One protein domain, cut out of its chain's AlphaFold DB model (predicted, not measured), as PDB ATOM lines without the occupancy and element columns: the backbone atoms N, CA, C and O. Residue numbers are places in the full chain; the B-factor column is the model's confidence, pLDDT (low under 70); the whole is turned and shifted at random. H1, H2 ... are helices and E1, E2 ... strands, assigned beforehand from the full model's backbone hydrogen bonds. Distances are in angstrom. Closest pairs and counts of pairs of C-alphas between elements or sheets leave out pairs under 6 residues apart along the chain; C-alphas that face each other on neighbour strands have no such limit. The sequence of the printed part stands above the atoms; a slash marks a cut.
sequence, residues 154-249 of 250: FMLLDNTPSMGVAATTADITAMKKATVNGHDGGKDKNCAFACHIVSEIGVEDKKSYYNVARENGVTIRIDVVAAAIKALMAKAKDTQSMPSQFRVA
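AT A GLANCE: This is residues 154 to 249 of the 250 residues of the protein "Flp pilus assembly protein TadG" of Rhizobium aethiopicum (UniProt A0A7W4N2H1). One long, straight helix, H4, forms an arm, and at its beginning sits a loose head made of three shorter helices, H1, H2 and H3, with the loops of residues 179 to 208. At the far end of H4 the chain turns through residues 238 to 244, which stick out, and folds back as the short strand E1, whose last residue comes near the first printed residue; residues 154 to 160 run from there alongside H4 to the head. The printed part has 96 residues, with four named helices and one named strand in the order H1, H2, H3, H4, E1; the class is mostly helix, though under half of the residues are in named elements. The whole is loose, with a radius of gyration of the C-alphas of 17.0 A, and elongated, spanning 57 by 32 by 19 A.

IN THESE COORDINATES: H4, residues 221 to 239, is the longest helix, 26.8 A from C-alpha 221 at (-46.859, 22.665, -49.456) to C-alpha 239 at (-65.406, 23.622, -68.767). H1 is residues 161 to 164, 5.4 A long. H2 is residues 169 to 178, 14.2 A long. H3 is residues 209 to 215, 9.7 A long. E1 is residues 246 to 249, 10.2 A long, and ends with C-alpha 249 at (-52.169, 12.090, -66.361).

HOW THE PARTS SIT: H4 touches H1 with residues 221 to 222 alone; their closest C-alphas are those of Met 163 and Arg 221, 4.9 A apart. The closest C-alphas of H4 and E1, those of Ala 236 and Phe 246, are 6.7 A apart. E1 pairs with no named strand. H1 and H3 are close but not clearly touching, with the C-alphas of Gly 164 and Tyr 210 closest at 7.6 A. H2 and H3 only just touch, with 3 pairs of C-alphas within 8 A, the closest being Met 175 and Ala 213 at 6.5 A. Their lines are about perpendicular, at 79 degrees. H2 and H4 are apart, and so are H3 and H4. Every O i to N i+4 pair is within hydrogen-bond range in H2, H3 and H4, while H1 is too short for such a pair and has its 1 pair of O i to N i+3 within range.

THE WHOLE: The two C-alphas farthest apart are those of Gly 185 and Met 242, 56.8 A, while those of Phe 154 and Ala 249 are 5.1 A apart. The printed part has no cut. The links from H1 to H2 and from H3 to H4 are tight, that from H4 to E1 is short, and that from H2 to H3 is long, with 30 residues. Mean pLDDT of the printed part is 86.5; residue 185 and residues 197 to 201 are under 70.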
ATOM      1  N   PHE A 154     -50.495  16.703 -68.968       90.38
ATOM      2  CA  PHE A 154     -49.434  15.969 -68.285       90.38
ATOM      3  C   PHE A 154     -48.886  16.842 -67.162       90.38
ATOM      4  O   PHE A 154     -48.404  17.948 -67.412       90.38
ATOM      5  N   MET A 155     -48.994  16.366 -65.926       88.19
ATOM      6  CA  MET A 155     -48.532  17.090 -64.745       88.19
ATOM      7  C   MET A 155     -47.303  16.398 -64.170       88.19
ATOM      8  O   MET A 155     -47.315  15.193 -63.961       88.19
ATOM      9  N   LEU A 156     -46.246  17.165 -63.907       90.06
ATOM     10  CA  LEU A 156     -45.071  16.689 -63.182       90.06
ATOM     11  C   LEU A 156     -45.074  17.362 -61.815       90.06
ATOM     12  O   LEU A 156     -45.003  18.589 -61.726       90.06
ATOM     13  N   LEU A 157     -45.204  16.560 -60.761       89.94
ATOM     14  CA  LEU A 157     -45.353  17.049 -59.394       89.94
ATOM     15  C   LEU A 157     -44.048  16.874 -58.624       89.94
ATOM     16  O   LEU A 157     -43.481  15.785 -58.592       89.94
ATOM     17  N   ASP A 158     -43.591  17.952 -57.989       89.19
ATOM     18  CA  ASP A 158     -42.428  17.908 -57.107       89.19
ATOM     19  C   ASP A 158     -42.743  17.059 -55.863       89.19
ATOM     20  O   ASP A 158     -43.727  17.301 -55.159       89.19
ATOM     21  N   ASN A 159     -41.903  16.060 -55.597       85.12
ATOM     22  CA  ASN A 159     -41.975  15.180 -54.431       85.12
ATOM     23  C   ASN A 159     -40.761  15.334 -53.494       85.12
ATOM     24  O   ASN A 159     -40.547  14.496 -52.615       85.12
ATOM     25  N   THR A 160     -39.948  16.380 -53.671       88.56
ATOM     26  CA  THR A 160     -38.785  16.649 -52.821       88.56
ATOM     27  C   THR A 160     -39.203  16.954 -51.375       88.56
ATOM     28  O   THR A 160     -40.303  17.458 -51.131       88.56
ATOM     29  N   PRO A 161     -38.318  16.750 -50.375       85.31
ATOM     30  CA  PRO A 161     -38.620  17.047 -48.968       85.31
ATOM     31  C   PRO A 161     -39.072  18.491 -48.694       85.31
ATOM     32  O   PRO A 161     -39.767  18.752 -47.714       85.31
ATOM     33  N   SER A 162     -38.725  19.441 -49.570       88.25
ATOM     34  CA  SER A 162     -39.156  20.840 -49.462       88.25
ATOM     35  C   SER A 162     -40.680  21.015 -49.541       88.25
ATOM     36  O   SER A 162     -41.223  21.989 -49.011       88.25
ATOM     37  N   MET A 163     -41.381  20.045 -50.128       91.50
ATOM     38  CA  MET A 163     -42.839  20.000 -50.202       91.50
ATOM     39  C   MET A 163     -43.500  19.600 -48.876       91.50
ATOM     40  O   MET A 163     -44.701  19.804 -48.698       91.50
ATOM     41  N   GLY A 164     -42.715  19.107 -47.912       90.19
ATOM     42  CA  GLY A 164     -43.139  18.861 -46.533       90.19
ATOM     43  C   GLY A 164     -43.104  20.101 -45.635       90.19
ATOM     44  O   GLY A 164     -43.464  20.011 -44.467       90.19
ATOM     45  N   VAL A 165     -42.665  21.264 -46.123       93.38
ATOM     46  CA  VAL A 165     -42.662  22.500 -45.321       93.38
ATOM     47  C   VAL A 165     -44.092  22.989 -45.100       93.38
ATOM     48  O   VAL A 165     -44.902  22.984 -46.029       93.38
ATOM     49  N   ALA A 166     -44.382  23.463 -43.889       93.56
ATOM     50  CA  ALA A 166     -45.624  24.159 -43.573       93.56
ATOM     51  C   ALA A 166     -45.881  25.344 -44.536       93.56
ATOM     52  O   ALA A 166     -44.983  26.128 -44.847       93.56
ATOM     53  N   ALA A 167     -47.105  25.449 -45.050       93.88
ATOM     54  CA  ALA A 167     -47.427  26.251 -46.226       93.88
ATOM     55  C   ALA A 167     -47.447  27.763 -45.960       93.88
ATOM     56  O   ALA A 167     -46.971  28.538 -46.790       93.88
ATOM     57  N   THR A 168     -47.981  28.188 -44.812       95.19
ATOM     58  CA  THR A 168     -48.108  29.604 -44.432       95.19
ATOM     59  C   THR A 168     -47.279  29.944 -43.193       95.19
ATOM     60  O   THR A 168     -46.839  29.066 -42.456       95.19
ATOM     61  N   THR A 169     -47.082  31.232 -42.896       95.56
ATOM     62  CA  THR A 169     -46.399  31.662 -41.658       95.56
ATOM     63  C   THR A 169     -47.124  31.182 -40.393       95.56
ATOM     64  O   THR A 169     -46.474  30.851 -39.395       95.56
ATOM     65  N   ALA A 170     -48.458  31.107 -40.438       95.94
ATOM     66  CA  ALA A 170     -49.272  30.569 -39.352       95.94
ATOM     67  C   ALA A 170     -49.031  29.062 -39.180       95.94
ATOM     68  O   ALA A 170     -48.729  28.625 -38.070       95.94
ATOM     69  N   ASP A 171     -49.048  28.300 -40.278       95.69
ATOM     70  CA  ASP A 171     -48.741  26.863 -40.277       95.69
ATOM     71  C   ASP A 171     -47.309  26.594 -39.800       95.69
ATOM     72  O   ASP A 171     -47.082  25.691 -39.004       95.69
ATOM     73  N   ILE A 172     -46.331  27.402 -40.222       94.62
ATOM     74  CA  ILE A 172     -44.936  27.288 -39.771       94.62
ATOM     75  C   ILE A 172     -44.856  27.484 -38.258       94.62
ATOM     76  O   ILE A 172     -44.177  26.725 -37.569       94.62
ATOM     77  N   THR A 173     -45.552  28.486 -37.725       95.19
ATOM     78  CA  THR A 173     -45.580  28.750 -36.280       95.19
ATOM     79  C   THR A 173     -46.245  27.602 -35.523       95.19
ATOM     80  O   THR A 173     -45.711  27.144 -34.511       95.19
ATOM     81  N   ALA A 174     -47.370  27.096 -36.032       94.75
ATOM     82  CA  ALA A 174     -48.071  25.948 -35.469       94.75
ATOM     83  C   ALA A 174     -47.193  24.688 -35.485       94.75
ATOM     84  O   ALA A 174     -47.080  24.008 -34.466       94.75
ATOM     85  N   MET A 175     -46.485  24.440 -36.587       93.12
ATOM     86  CA  MET A 175     -45.604  23.287 -36.748       93.12
ATOM     87  C   MET A 175     -44.417  23.327 -35.787       93.12
ATOM     88  O   MET A 175     -44.130  22.349 -35.100       93.12
ATOM     89  N   LYS A 176     -43.762  24.486 -35.657       92.81
ATOM     90  CA  LYS A 176     -42.669  24.666 -34.692       92.81
ATOM     91  C   LYS A 176     -43.138  24.468 -33.253       92.81
ATOM     92  O   LYS A 176     -42.423  23.869 -32.458       92.81
ATOM     93  N   LYS A 177     -44.346  24.938 -32.924       93.12
ATOM     94  CA  LYS A 177     -44.952  24.741 -31.602       93.12
ATOM     95  C   LYS A 177     -45.249  23.262 -31.335       93.12
ATOM     96  O   LYS A 177     -44.945  22.778 -30.249       93.12
ATOM     97  N   ALA A 178     -45.803  22.551 -32.315       90.00
ATOM     98  CA  ALA A 178     -46.111  21.125 -32.207       90.00
ATOM     99  C   ALA A 178     -44.844  20.250 -32.099       90.00
ATOM    100  O   ALA A 178     -44.872  19.196 -31.474       90.00
ATOM    101  N   THR A 179     -43.715  20.720 -32.635       89.81
ATOM    102  CA  THR A 179     -42.418  20.015 -32.643       89.81
ATOM    103  C   THR A 179     -41.401  20.571 -31.640       89.81
ATOM    104  O   THR A 179     -40.202  20.315 -31.750       89.81
ATOM    105  N   VAL A 180     -41.837  21.330 -30.629       89.44
ATOM    106  CA  VAL A 180     -40.938  21.964 -29.640       89.44
ATOM    107  C   VAL A 180     -40.030  20.958 -28.916       89.44
ATOM    108  O   VAL A 180     -38.898  21.277 -28.553       89.44
ATOM    109  N   ASN A 181     -40.508  19.724 -28.746       84.31
ATOM    110  CA  ASN A 181     -39.790  18.672 -28.035       84.31
ATOM    111  C   ASN A 181     -38.807  17.891 -28.913       84.31
ATOM    112  O   ASN A 181     -37.966  17.191 -28.353       84.31
ATOM    113  N   GLY A 182     -38.844  18.047 -30.240       80.69
ATOM    114  CA  GLY A 182     -38.085  17.172 -31.135       80.69
ATOM    115  C   GLY A 182     -38.792  15.826 -31.313       80.69
ATOM    116  O   GLY A 182     -39.564  15.411 -30.441       80.69
ATOM    117  N   HIS A 183     -38.516  15.115 -32.400       74.94
ATOM    118  CA  HIS A 183     -38.908  13.719 -32.516       74.94
ATOM    119  C   HIS A 183     -38.064  12.911 -31.517       74.94
ATOM    120  O   HIS A 183     -36.839  13.023 -31.491       74.94
ATOM    121  N   ASP A 184     -38.728  12.193 -30.604       71.44
ATOM    122  CA  ASP A 184     -38.108  11.453 -29.491       71.44
ATOM    123  C   ASP A 184     -37.050  12.253 -28.684       71.44
ATOM    124  O   ASP A 184     -36.060  11.715 -28.187       71.44
ATOM    125  N   GLY A 185     -37.255  13.569 -28.512       69.75
ATOM    126  CA  GLY A 185     -36.340  14.435 -27.751       69.75
ATOM    127  C   GLY A 185     -35.113  14.931 -28.532       69.75
ATOM    128  O   GLY A 185     -34.219  15.541 -27.934       69.75
ATOM    129  N   GLY A 186     -35.068  14.659 -29.841       70.88
ATOM    130  CA  GLY A 186     -33.931  14.836 -30.744       70.88
ATOM    131  C   GLY A 186     -33.529  16.276 -31.094       70.88
ATOM    132  O   GLY A 186     -33.966  17.258 -30.491       70.88
ATOM    133  N   LYS A 187     -32.613  16.401 -32.068       75.44
ATOM    134  CA  LYS A 187     -31.998  17.671 -32.535       75.44
ATOM    135  C   LYS A 187     -32.909  18.512 -33.438       75.44
ATOM    136  O   LYS A 187     -32.558  19.626 -33.810       75.44
ATOM    137  N   ASP A 188     -34.063  17.981 -33.788       80.56
ATOM    138  CA  ASP A 188     -35.056  18.497 -34.725       80.56
ATOM    139  C   ASP A 188     -36.181  19.273 -34.018       80.56
ATOM    140  O   ASP A 188     -37.318  19.328 -34.488       80.56
ATOM    141  N   LYS A 189     -35.872  19.885 -32.869       84.69
ATOM    142  CA  LYS A 189     -36.805  20.738 -32.122       84.69
ATOM    143  C   LYS A 189     -37.195  21.962 -32.937       84.69
ATOM    144  O   LYS A 189     -36.354  22.569 -33.599       84.69
ATOM    145  N   ASN A 190     -38.445  22.397 -32.797       88.12
ATOM    146  CA  ASN A 190     -38.982  23.575 -33.484       88.12
ATOM    147  C   ASN A 190     -38.809  23.486 -35.012       88.12
ATOM    148  O   ASN A 190     -38.441  24.468 -35.672       88.12
ATOM    149  N   CYS A 191     -39.041  22.301 -35.575       88.50
ATOM    150  CA  CYS A 191     -38.946  22.070 -37.005       88.50
ATOM    151  C   CYS A 191     -40.199  22.589 -37.721       88.50
ATOM    152  O   CYS A 191     -41.322  22.433 -37.253       88.50
ATOM    153  N   ALA A 192     -40.005  23.216 -38.880       90.06
ATOM    154  CA  ALA A 192     -41.098  23.654 -39.754       90.06
ATOM    155  C   ALA A 192     -41.424  22.638 -40.866       90.06
ATOM    156  O   ALA A 192     -42.325  22.877 -41.671       90.06
ATOM    157  N   PHE A 193     -40.658  21.547 -40.946       89.25
ATOM    158  CA  PHE A 193     -40.812  20.497 -41.944       89.25
ATOM    159  C   PHE A 193     -41.593  19.327 -41.350       89.25
ATOM    160  O   PHE A 193     -41.235  18.795 -40.303       89.25
ATOM    161  N   ALA A 194     -42.612  18.883 -42.073       86.12
ATOM    162  CA  ALA A 194     -43.358  17.658 -41.833       86.12
ATOM    163  C   ALA A 194     -42.705  16.468 -42.564       86.12
ATOM    164  O   ALA A 194     -43.341  15.758 -43.341       86.12
ATOM    165  N   CYS A 195     -41.398  16.293 -42.372       76.31
ATOM    166  CA  CYS A 195     -40.624  15.170 -42.915       76.31
ATOM    167  C   CYS A 195     -40.378  14.126 -41.802       76.31
ATOM    168  O   CYS A 195     -40.617  14.451 -40.652       76.31
ATOM    169  N   HIS A 196     -39.920  12.903 -42.117       72.56
ATOM    170  CA  HIS A 196     -39.753  11.730 -41.206       72.56
ATOM    171  C   HIS A 196     -40.873  10.671 -41.212       72.56
ATOM    172  O   HIS A 196     -41.187  10.102 -40.183       72.56
ATOM    173  N   ILE A 197     -41.465  10.355 -42.366       68.56
ATOM    174  CA  ILE A 197     -42.610   9.420 -42.468       68.56
ATOM    175  C   ILE A 197     -42.237   7.959 -42.124       68.56
ATOM    176  O   ILE A 197     -43.094   7.183 -41.707       68.56
ATOM    177  N   VAL A 198     -40.970   7.573 -42.287       66.12
ATOM    178  CA  VAL A 198     -40.492   6.199 -42.075       66.12
ATOM    179  C   VAL A 198     -39.416   6.149 -40.996       66.12
ATOM    180  O   VAL A 198     -38.497   6.969 -40.984       66.12
ATOM    181  N   SER A 199     -39.518   5.152 -40.121       66.19
ATOM    182  CA  SER A 199     -38.419   4.719 -39.258       66.19
ATOM    183  C   SER A 199     -37.276   4.140 -40.104       66.19
ATOM    184  O   SER A 199     -37.485   3.722 -41.245       66.19
ATOM    185  N   GLU A 200     -36.064   4.062 -39.548       67.69
ATOM    186  CA  GLU A 200     -34.860   3.529 -40.222       67.69
ATOM    187  C   GLU A 200     -35.030   2.095 -40.771       67.69
ATOM    188  O   GLU A 200     -34.248   1.643 -41.604       67.69
ATOM    189  N   ILE A 201     -36.079   1.393 -40.337       68.38
ATOM    190  CA  ILE A 201     -36.453   0.030 -40.735       68.38
ATOM    191  C   ILE A 201     -37.586  -0.022 -41.780       68.38
ATOM    192  O   ILE A 201     -38.146  -1.087 -42.029       68.38
ATOM    193  N   GLY A 202     -37.954   1.112 -42.391       73.56
ATOM    194  CA  GLY A 202     -38.962   1.184 -43.462       73.56
ATOM    195  C   GLY A 202     -40.413   1.022 -42.995       73.56
ATOM    196  O   GLY A 202     -41.318   0.930 -43.821       73.56
ATOM    197  N   VAL A 203     -40.645   0.995 -41.682       78.62
ATOM    198  CA  VAL A 203     -41.984   0.996 -41.081       78.62
ATOM    199  C   VAL A 203     -42.408   2.440 -40.842       78.62
ATOM    200  O   VAL A 203     -41.588   3.250 -40.405       78.62
ATOM    201  N   GLU A 204     -43.673   2.759 -41.117       80.44
ATOM    202  CA  GLU A 204     -44.237   4.079 -40.834       80.44
ATOM    203  C   GLU A 204     -43.993   4.477 -39.374       80.44
ATOM    204  O   GLU A 204     -44.315   3.732 -38.442       80.44
ATOM    205  N   ASP A 205     -43.453   5.675 -39.181       82.81
ATOM    206  CA  ASP A 205     -43.360   6.277 -37.864       82.81
ATOM    207  C   ASP A 205     -44.637   7.073 -37.557       82.81
ATOM    208  O   ASP A 205     -44.909   8.150 -38.101       82.81
ATOM    209  N   LYS A 206     -45.437   6.547 -36.627       82.50
ATOM    210  CA  LYS A 206     -46.671   7.198 -36.170       82.50
ATOM    211  C   LYS A 206     -46.418   8.533 -35.468       82.50
ATOM    212  O   LYS A 206     -47.320   9.358 -35.430       82.50
ATOM    213  N   LYS A 207     -45.210   8.761 -34.948       79.38
ATOM    214  CA  LYS A 207     -44.791  10.034 -34.344       79.38
ATOM    215  C   LYS A 207     -44.038  10.936 -35.326       79.38
ATOM    216  O   LYS A 207     -43.435  11.929 -34.905       79.38
ATOM    217  N   SER A 208     -44.063  10.604 -36.615       86.31
ATOM    218  CA  SER A 208     -43.431  11.410 -37.647       86.31
ATOM    219  C   SER A 208     -43.977  12.826 -37.644       86.31
ATOM    220  O   SER A 208     -45.151  13.067 -37.354       86.31
ATOM    221  N   TYR A 209     -43.160  13.789 -38.062       89.12
ATOM    222  CA  TYR A 209     -43.647  15.158 -38.200       89.12
ATOM    223  C   TYR A 209     -44.700  15.312 -39.296       89.12
ATOM    224  O   TYR A 209     -45.471  16.266 -39.259       89.12
ATOM    225  N   TYR A 210     -44.793  14.355 -40.224       89.00
ATOM    226  CA  TYR A 210     -45.946  14.253 -41.113       89.00
ATOM    227  C   TYR A 210     -47.235  14.016 -40.322       89.00
ATOM    228  O   TYR A 210     -48.168  14.811 -40.421       89.00
ATOM    229  N   ASN A 211     -47.270  12.984 -39.476       88.50
ATOM    230  CA  ASN A 211     -48.442  12.667 -38.662       88.50
ATOM    231  C   ASN A 211     -48.750  13.776 -37.641       88.50
ATOM    232  O   ASN A 211     -49.908  14.170 -37.510       88.50
ATOM    233  N   VAL A 212     -47.729  14.399 -37.040       89.44
ATOM    234  CA  VAL A 212     -47.901  15.595 -36.190       89.44
ATOM    235  C   VAL A 212     -48.556  16.746 -36.961       89.44
ATOM    236  O   VAL A 212     -49.474  17.381 -36.440       89.44
ATOM    237  N   ALA A 213     -48.127  17.015 -38.199       91.69
ATOM    238  CA  ALA A 213     -48.743  18.048 -39.029       91.69
ATOM    239  C   ALA A 213     -50.222  17.733 -39.315       91.69
ATOM    240  O   ALA A 213     -51.068  18.618 -39.181       91.69
ATOM    241  N   ARG A 214     -50.553  16.470 -39.625       90.88
ATOM    242  CA  ARG A 214     -51.940  16.026 -39.862       90.88
ATOM    243  C   ARG A 214     -52.824  16.167 -38.622       90.88
ATOM    244  O   ARG A 214     -53.927  16.694 -38.736       90.88
ATOM    245  N   GLU A 215     -52.349  15.738 -37.456       91.06
ATOM    246  CA  GLU A 215     -53.095  15.811 -36.189       91.06
ATOM    247  C   GLU A 215     -53.348  17.252 -35.733       91.06
ATOM    248  O   GLU A 215     -54.397  17.549 -35.163       91.06
ATOM    249  N   ASN A 216     -52.413  18.161 -36.017       91.19
ATOM    250  CA  ASN A 216     -52.515  19.573 -35.642       91.19
ATOM    251  C   ASN A 216     -53.143  20.452 -36.737       91.19
ATOM    252  O   ASN A 216     -53.187  21.672 -36.583       91.19
ATOM    253  N   GLY A 217     -53.616  19.861 -37.840       93.00
ATOM    254  CA  GLY A 217     -54.229  20.596 -38.949       93.00
ATOM    255  C   GLY A 217     -53.278  21.572 -39.653       93.00
ATOM    256  O   GLY A 217     -53.736  22.555 -40.231       93.00
ATOM    257  N   VAL A 218     -51.968  21.325 -39.593       95.12
ATOM    258  CA  VAL A 218     -50.944  22.140 -40.255       95.12
ATOM    259  C   VAL A 218     -50.952  21.813 -41.742       95.12
ATOM    260  O   VAL A 218     -50.685  20.677 -42.136       95.12
ATOM    261  N   THR A 219     -51.212  22.815 -42.577       95.62
ATOM    262  CA  THR A 219     -51.158  22.635 -44.034       95.62
ATOM    263  C   THR A 219     -49.706  22.636 -44.497       95.62
ATOM    264  O   THR A 219     -48.952  23.552 -44.160       95.62
ATOM    265  N   ILE A 220     -49.301  21.652 -45.304       94.38
ATOM    266  CA  ILE A 220     -47.963  21.606 -45.921       94.38
ATOM    267  C   ILE A 220     -48.027  21.888 -47.423       94.38
ATOM    268  O   ILE A 220     -49.084  21.817 -48.048       94.38
ATOM    269  N   ARG A 221     -46.898  22.252 -48.037       94.19
ATOM    270  CA  ARG A 221     -46.859  22.665 -49.456       94.19
ATOM    271  C   ARG A 221     -47.412  21.604 -50.410       94.19
ATOM    272  O   ARG A 221     -48.055  21.970 -51.392       94.19
ATOM    273  N   ILE A 222     -47.214  20.314 -50.126       92.44
ATOM    274  CA  ILE A 222     -47.796  19.241 -50.948       92.44
ATOM    275  C   ILE A 222     -49.332  19.220 -50.874       92.44
ATOM    276  O   ILE A 222     -49.973  18.956 -51.887       92.44
ATOM    277  N   ASP A 223     -49.936  19.586 -49.735       92.81
ATOM    278  CA  ASP A 223     -51.394  19.722 -49.621       92.81
ATOM    279  C   ASP A 223     -51.906  20.873 -50.497       92.81
ATOM    280  O   ASP A 223     -52.938  20.746 -51.155       92.81
ATOM    281  N   VAL A 224     -51.162  21.986 -50.560       94.31
ATOM    282  CA  VAL A 224     -51.498  23.133 -51.422       94.31
ATOM    283  C   VAL A 224     -51.446  22.739 -52.898       94.31
ATOM    284  O   VAL A 224     -52.364  23.063 -53.650       94.31
ATOM    285  N   VAL A 225     -50.409  22.006 -53.314       93.31
ATOM    286  CA  VAL A 225     -50.295  21.499 -54.692       93.31
ATOM    287  C   VAL A 225     -51.421  20.518 -55.010       93.31
ATOM    288  O   VAL A 225     -52.078  20.663 -56.040       93.31
ATOM    289  N   ALA A 226     -51.723  19.579 -54.110       92.00
ATOM    290  CA  ALA A 226     -52.837  18.649 -54.282       92.00
ATOM    291  C   ALA A 226     -54.188  19.381 -54.404       92.00
ATOM    292  O   ALA A 226     -55.005  19.044 -55.265       92.00
ATOM    293  N   ALA A 227     -54.414  20.420 -53.594       94.19
ATOM    294  CA  ALA A 227     -55.611  21.255 -53.676       94.19
ATOM    295  C   ALA A 227     -55.692  22.020 -55.006       94.19
ATOM    296  O   ALA A 227     -56.759  22.057 -55.624       94.19
ATOM    297  N   ALA A 228     -54.576  22.577 -55.483       93.31
ATOM    298  CA  ALA A 228     -54.505  23.274 -56.766       93.31
ATOM    299  C   ALA A 228     -54.804  22.336 -57.946       93.31
ATOM    300  O   ALA A 228     -55.595  22.685 -58.822       93.31
ATOM    301  N   ILE A 229     -54.254  21.117 -57.942       92.81
ATOM    302  CA  ILE A 229     -54.535  20.101 -58.969       92.81
ATOM    303  C   ILE A 229     -56.003  19.693 -58.927       92.81
ATOM    304  O   ILE A 229     -56.655  19.633 -59.966       92.81
ATOM    305  N   LYS A 230     -56.564  19.470 -57.735       92.12
ATOM    306  CA  LYS A 230     -57.988  19.149 -57.586       92.12
ATOM    307  C   LYS A 230     -58.875  20.261 -58.147       92.12
ATOM    308  O   LYS A 230     -59.848  19.965 -58.839       92.12
ATOM    309  N   ALA A 231     -58.535  21.525 -57.888       94.06
ATOM    310  CA  ALA A 231     -59.243  22.675 -58.445       94.06
ATOM    311  C   ALA A 231     -59.110  22.744 -59.975       94.06
ATOM    312  O   ALA A 231     -60.106  22.966 -60.663       94.06
ATOM    313  N   LEU A 232     -57.916  22.483 -60.516       91.38
ATOM    314  CA  LEU A 232     -57.671  22.414 -61.956       91.38
ATOM    315  C   LEU A 232     -58.489  21.297 -62.620       91.38
ATOM    316  O   LEU A 232     -59.168  21.547 -63.611       91.38
ATOM    317  N   MET A 233     -58.491  20.086 -62.054       90.56
ATOM    318  CA  MET A 233     -59.282  18.955 -62.559       90.56
ATOM    319  C   MET A 233     -60.787  19.230 -62.482       90.56
ATOM    320  O   MET A 233     -61.521  18.912 -63.418       90.56
ATOM    321  N   ALA A 234     -61.258  19.855 -61.397       92.12
ATOM    322  CA  ALA A 234     -62.648  20.283 -61.277       92.12
ATOM    323  C   ALA A 234     -63.004  21.322 -62.349       92.12
ATOM    324  O   ALA A 234     -64.037  21.191 -63.004       92.12
ATOM    325  N   LYS A 235     -62.127  22.306 -62.587       91.56
ATOM    326  CA  LYS A 235     -62.333  23.326 -63.620       91.56
ATOM    327  C   LYS A 235     -62.326  22.735 -65.026       91.56
ATOM    328  O   LYS A 235     -63.160  23.123 -65.841       91.56
ATOM    329  N   ALA A 236     -61.434  21.786 -65.305       89.06
ATOM    330  CA  ALA A 236     -61.408  21.061 -66.569       89.06
ATOM    331  C   ALA A 236     -62.737  20.325 -66.794       89.06
ATOM    332  O   ALA A 236     -63.359  20.497 -67.838       89.06
ATOM    333  N   LYS A 237     -63.228  19.593 -65.787       86.56
ATOM    334  CA  LYS A 237     -64.514  18.884 -65.859       86.56
ATOM    335  C   LYS A 237     -65.710  19.824 -66.059       86.56
ATOM    336  O   LYS A 237     -66.621  19.480 -66.799       86.56
ATOM    337  N   ASP A 238     -65.705  20.987 -65.414       90.00
ATOM    338  CA  ASP A 238     -66.763  22.004 -65.533       90.00
ATOM    339  C   ASP A 238     -66.757  22.709 -66.902       90.00
ATOM    340  O   ASP A 238     -67.799  23.013 -67.469       90.00
ATOM    341  N   THR A 239     -65.570  22.927 -67.474       86.88
ATOM    342  CA  THR A 239     -65.406  23.622 -68.767       86.88
ATOM    343  C   THR A 239     -65.561  22.674 -69.965       86.88
ATOM    344  O   THR A 239     -65.659  23.106 -71.113       86.88
ATOM    345  N   GLN A 240     -65.569  21.365 -69.719       83.69
ATOM    346  CA  GLN A 240     -65.669  20.341 -70.744       83.69
ATOM    347  C   GLN A 240     -67.029  20.382 -71.451       83.69
ATOM    348  O   GLN A 240     -68.091  20.249 -70.848       83.69
ATOM    349  N   SER A 241     -66.990  20.508 -72.773       78.88
ATOM    350  CA  SER A 241     -68.178  20.601 -73.625       78.88
ATOM    351  C   SER A 241     -68.551  19.265 -74.281       78.88
ATOM    352  O   SER A 241     -69.708  19.078 -74.654       78.88
ATOM    353  N   MET A 242     -67.608  18.324 -74.395       74.69
ATOM    354  CA  MET A 242     -67.788  17.000 -75.013       74.69
ATOM    355  C   MET A 242     -67.220  15.898 -74.114       74.69
ATOM    356  O   MET A 242     -66.234  16.159 -73.432       74.69
ATOM    357  N   PRO A 243     -67.760  14.663 -74.101       73.56
ATOM    358  CA  PRO A 243     -67.179  13.555 -73.341       73.56
ATOM    359  C   PRO A 243     -65.700  13.321 -73.686       73.56
ATOM    360  O   PRO A 243     -65.299  13.422 -74.842       73.56
ATOM    361  N   SER A 244     -64.894  13.031 -72.664       75.25
ATOM    362  CA  SER A 244     -63.438  12.834 -72.749       75.25
ATOM    363  C   SER A 244     -62.623  13.948 -73.439       75.25
ATOM    364  O   SER A 244     -61.520  13.675 -73.900       75.25
ATOM    365  N   GLN A 245     -63.124  15.193 -73.502       79.31
ATOM    366  CA  GLN A 245     -62.407  16.331 -74.100       79.31
ATOM    367  C   GLN A 245     -61.053  16.584 -73.427       79.31
ATOM    368  O   GLN A 245     -60.071  16.873 -74.106       79.31
ATOM    369  N   PHE A 246     -61.005  16.477 -72.100       88.94
ATOM    370  CA  PHE A 246     -59.783  16.649 -71.328       88.94
ATOM    371  C   PHE A 246     -59.426  15.344 -70.636       88.94
ATOM    372  O   PHE A 246     -60.251  14.771 -69.918       88.94
ATOM    373  N   ARG A 247     -58.192  14.887 -70.838       85.69
ATOM    374  CA  ARG A 247     -57.617  13.769 -70.086       85.69
ATOM    375  C   ARG A 247     -56.472  14.291 -69.241       85.69
ATOM    376  O   ARG A 247     -55.765  15.214 -69.638       85.69
ATOM    377  N   VAL A 248     -56.319  13.719 -68.056       86.12
ATOM    378  CA  VAL A 248     -55.282  14.120 -67.109       86.12
ATOM    379  C   VAL A 248     -54.466  12.892 -66.755       86.12
ATOM    380  O   VAL A 248     -55.031  11.870 -66.366       86.12
ATOM    381  N   ALA A 249     -53.152  13.019 -66.889       82.12
ATOM    382  CA  ALA A 249     -52.169  12.090 -66.361       82.12
ATOM    383  C   ALA A 249     -51.245  12.864 -65.411       82.12
ATOM    384  O   ALA A 249     -50.809  13.977 -65.726       82.12
TER     385      ALA A 249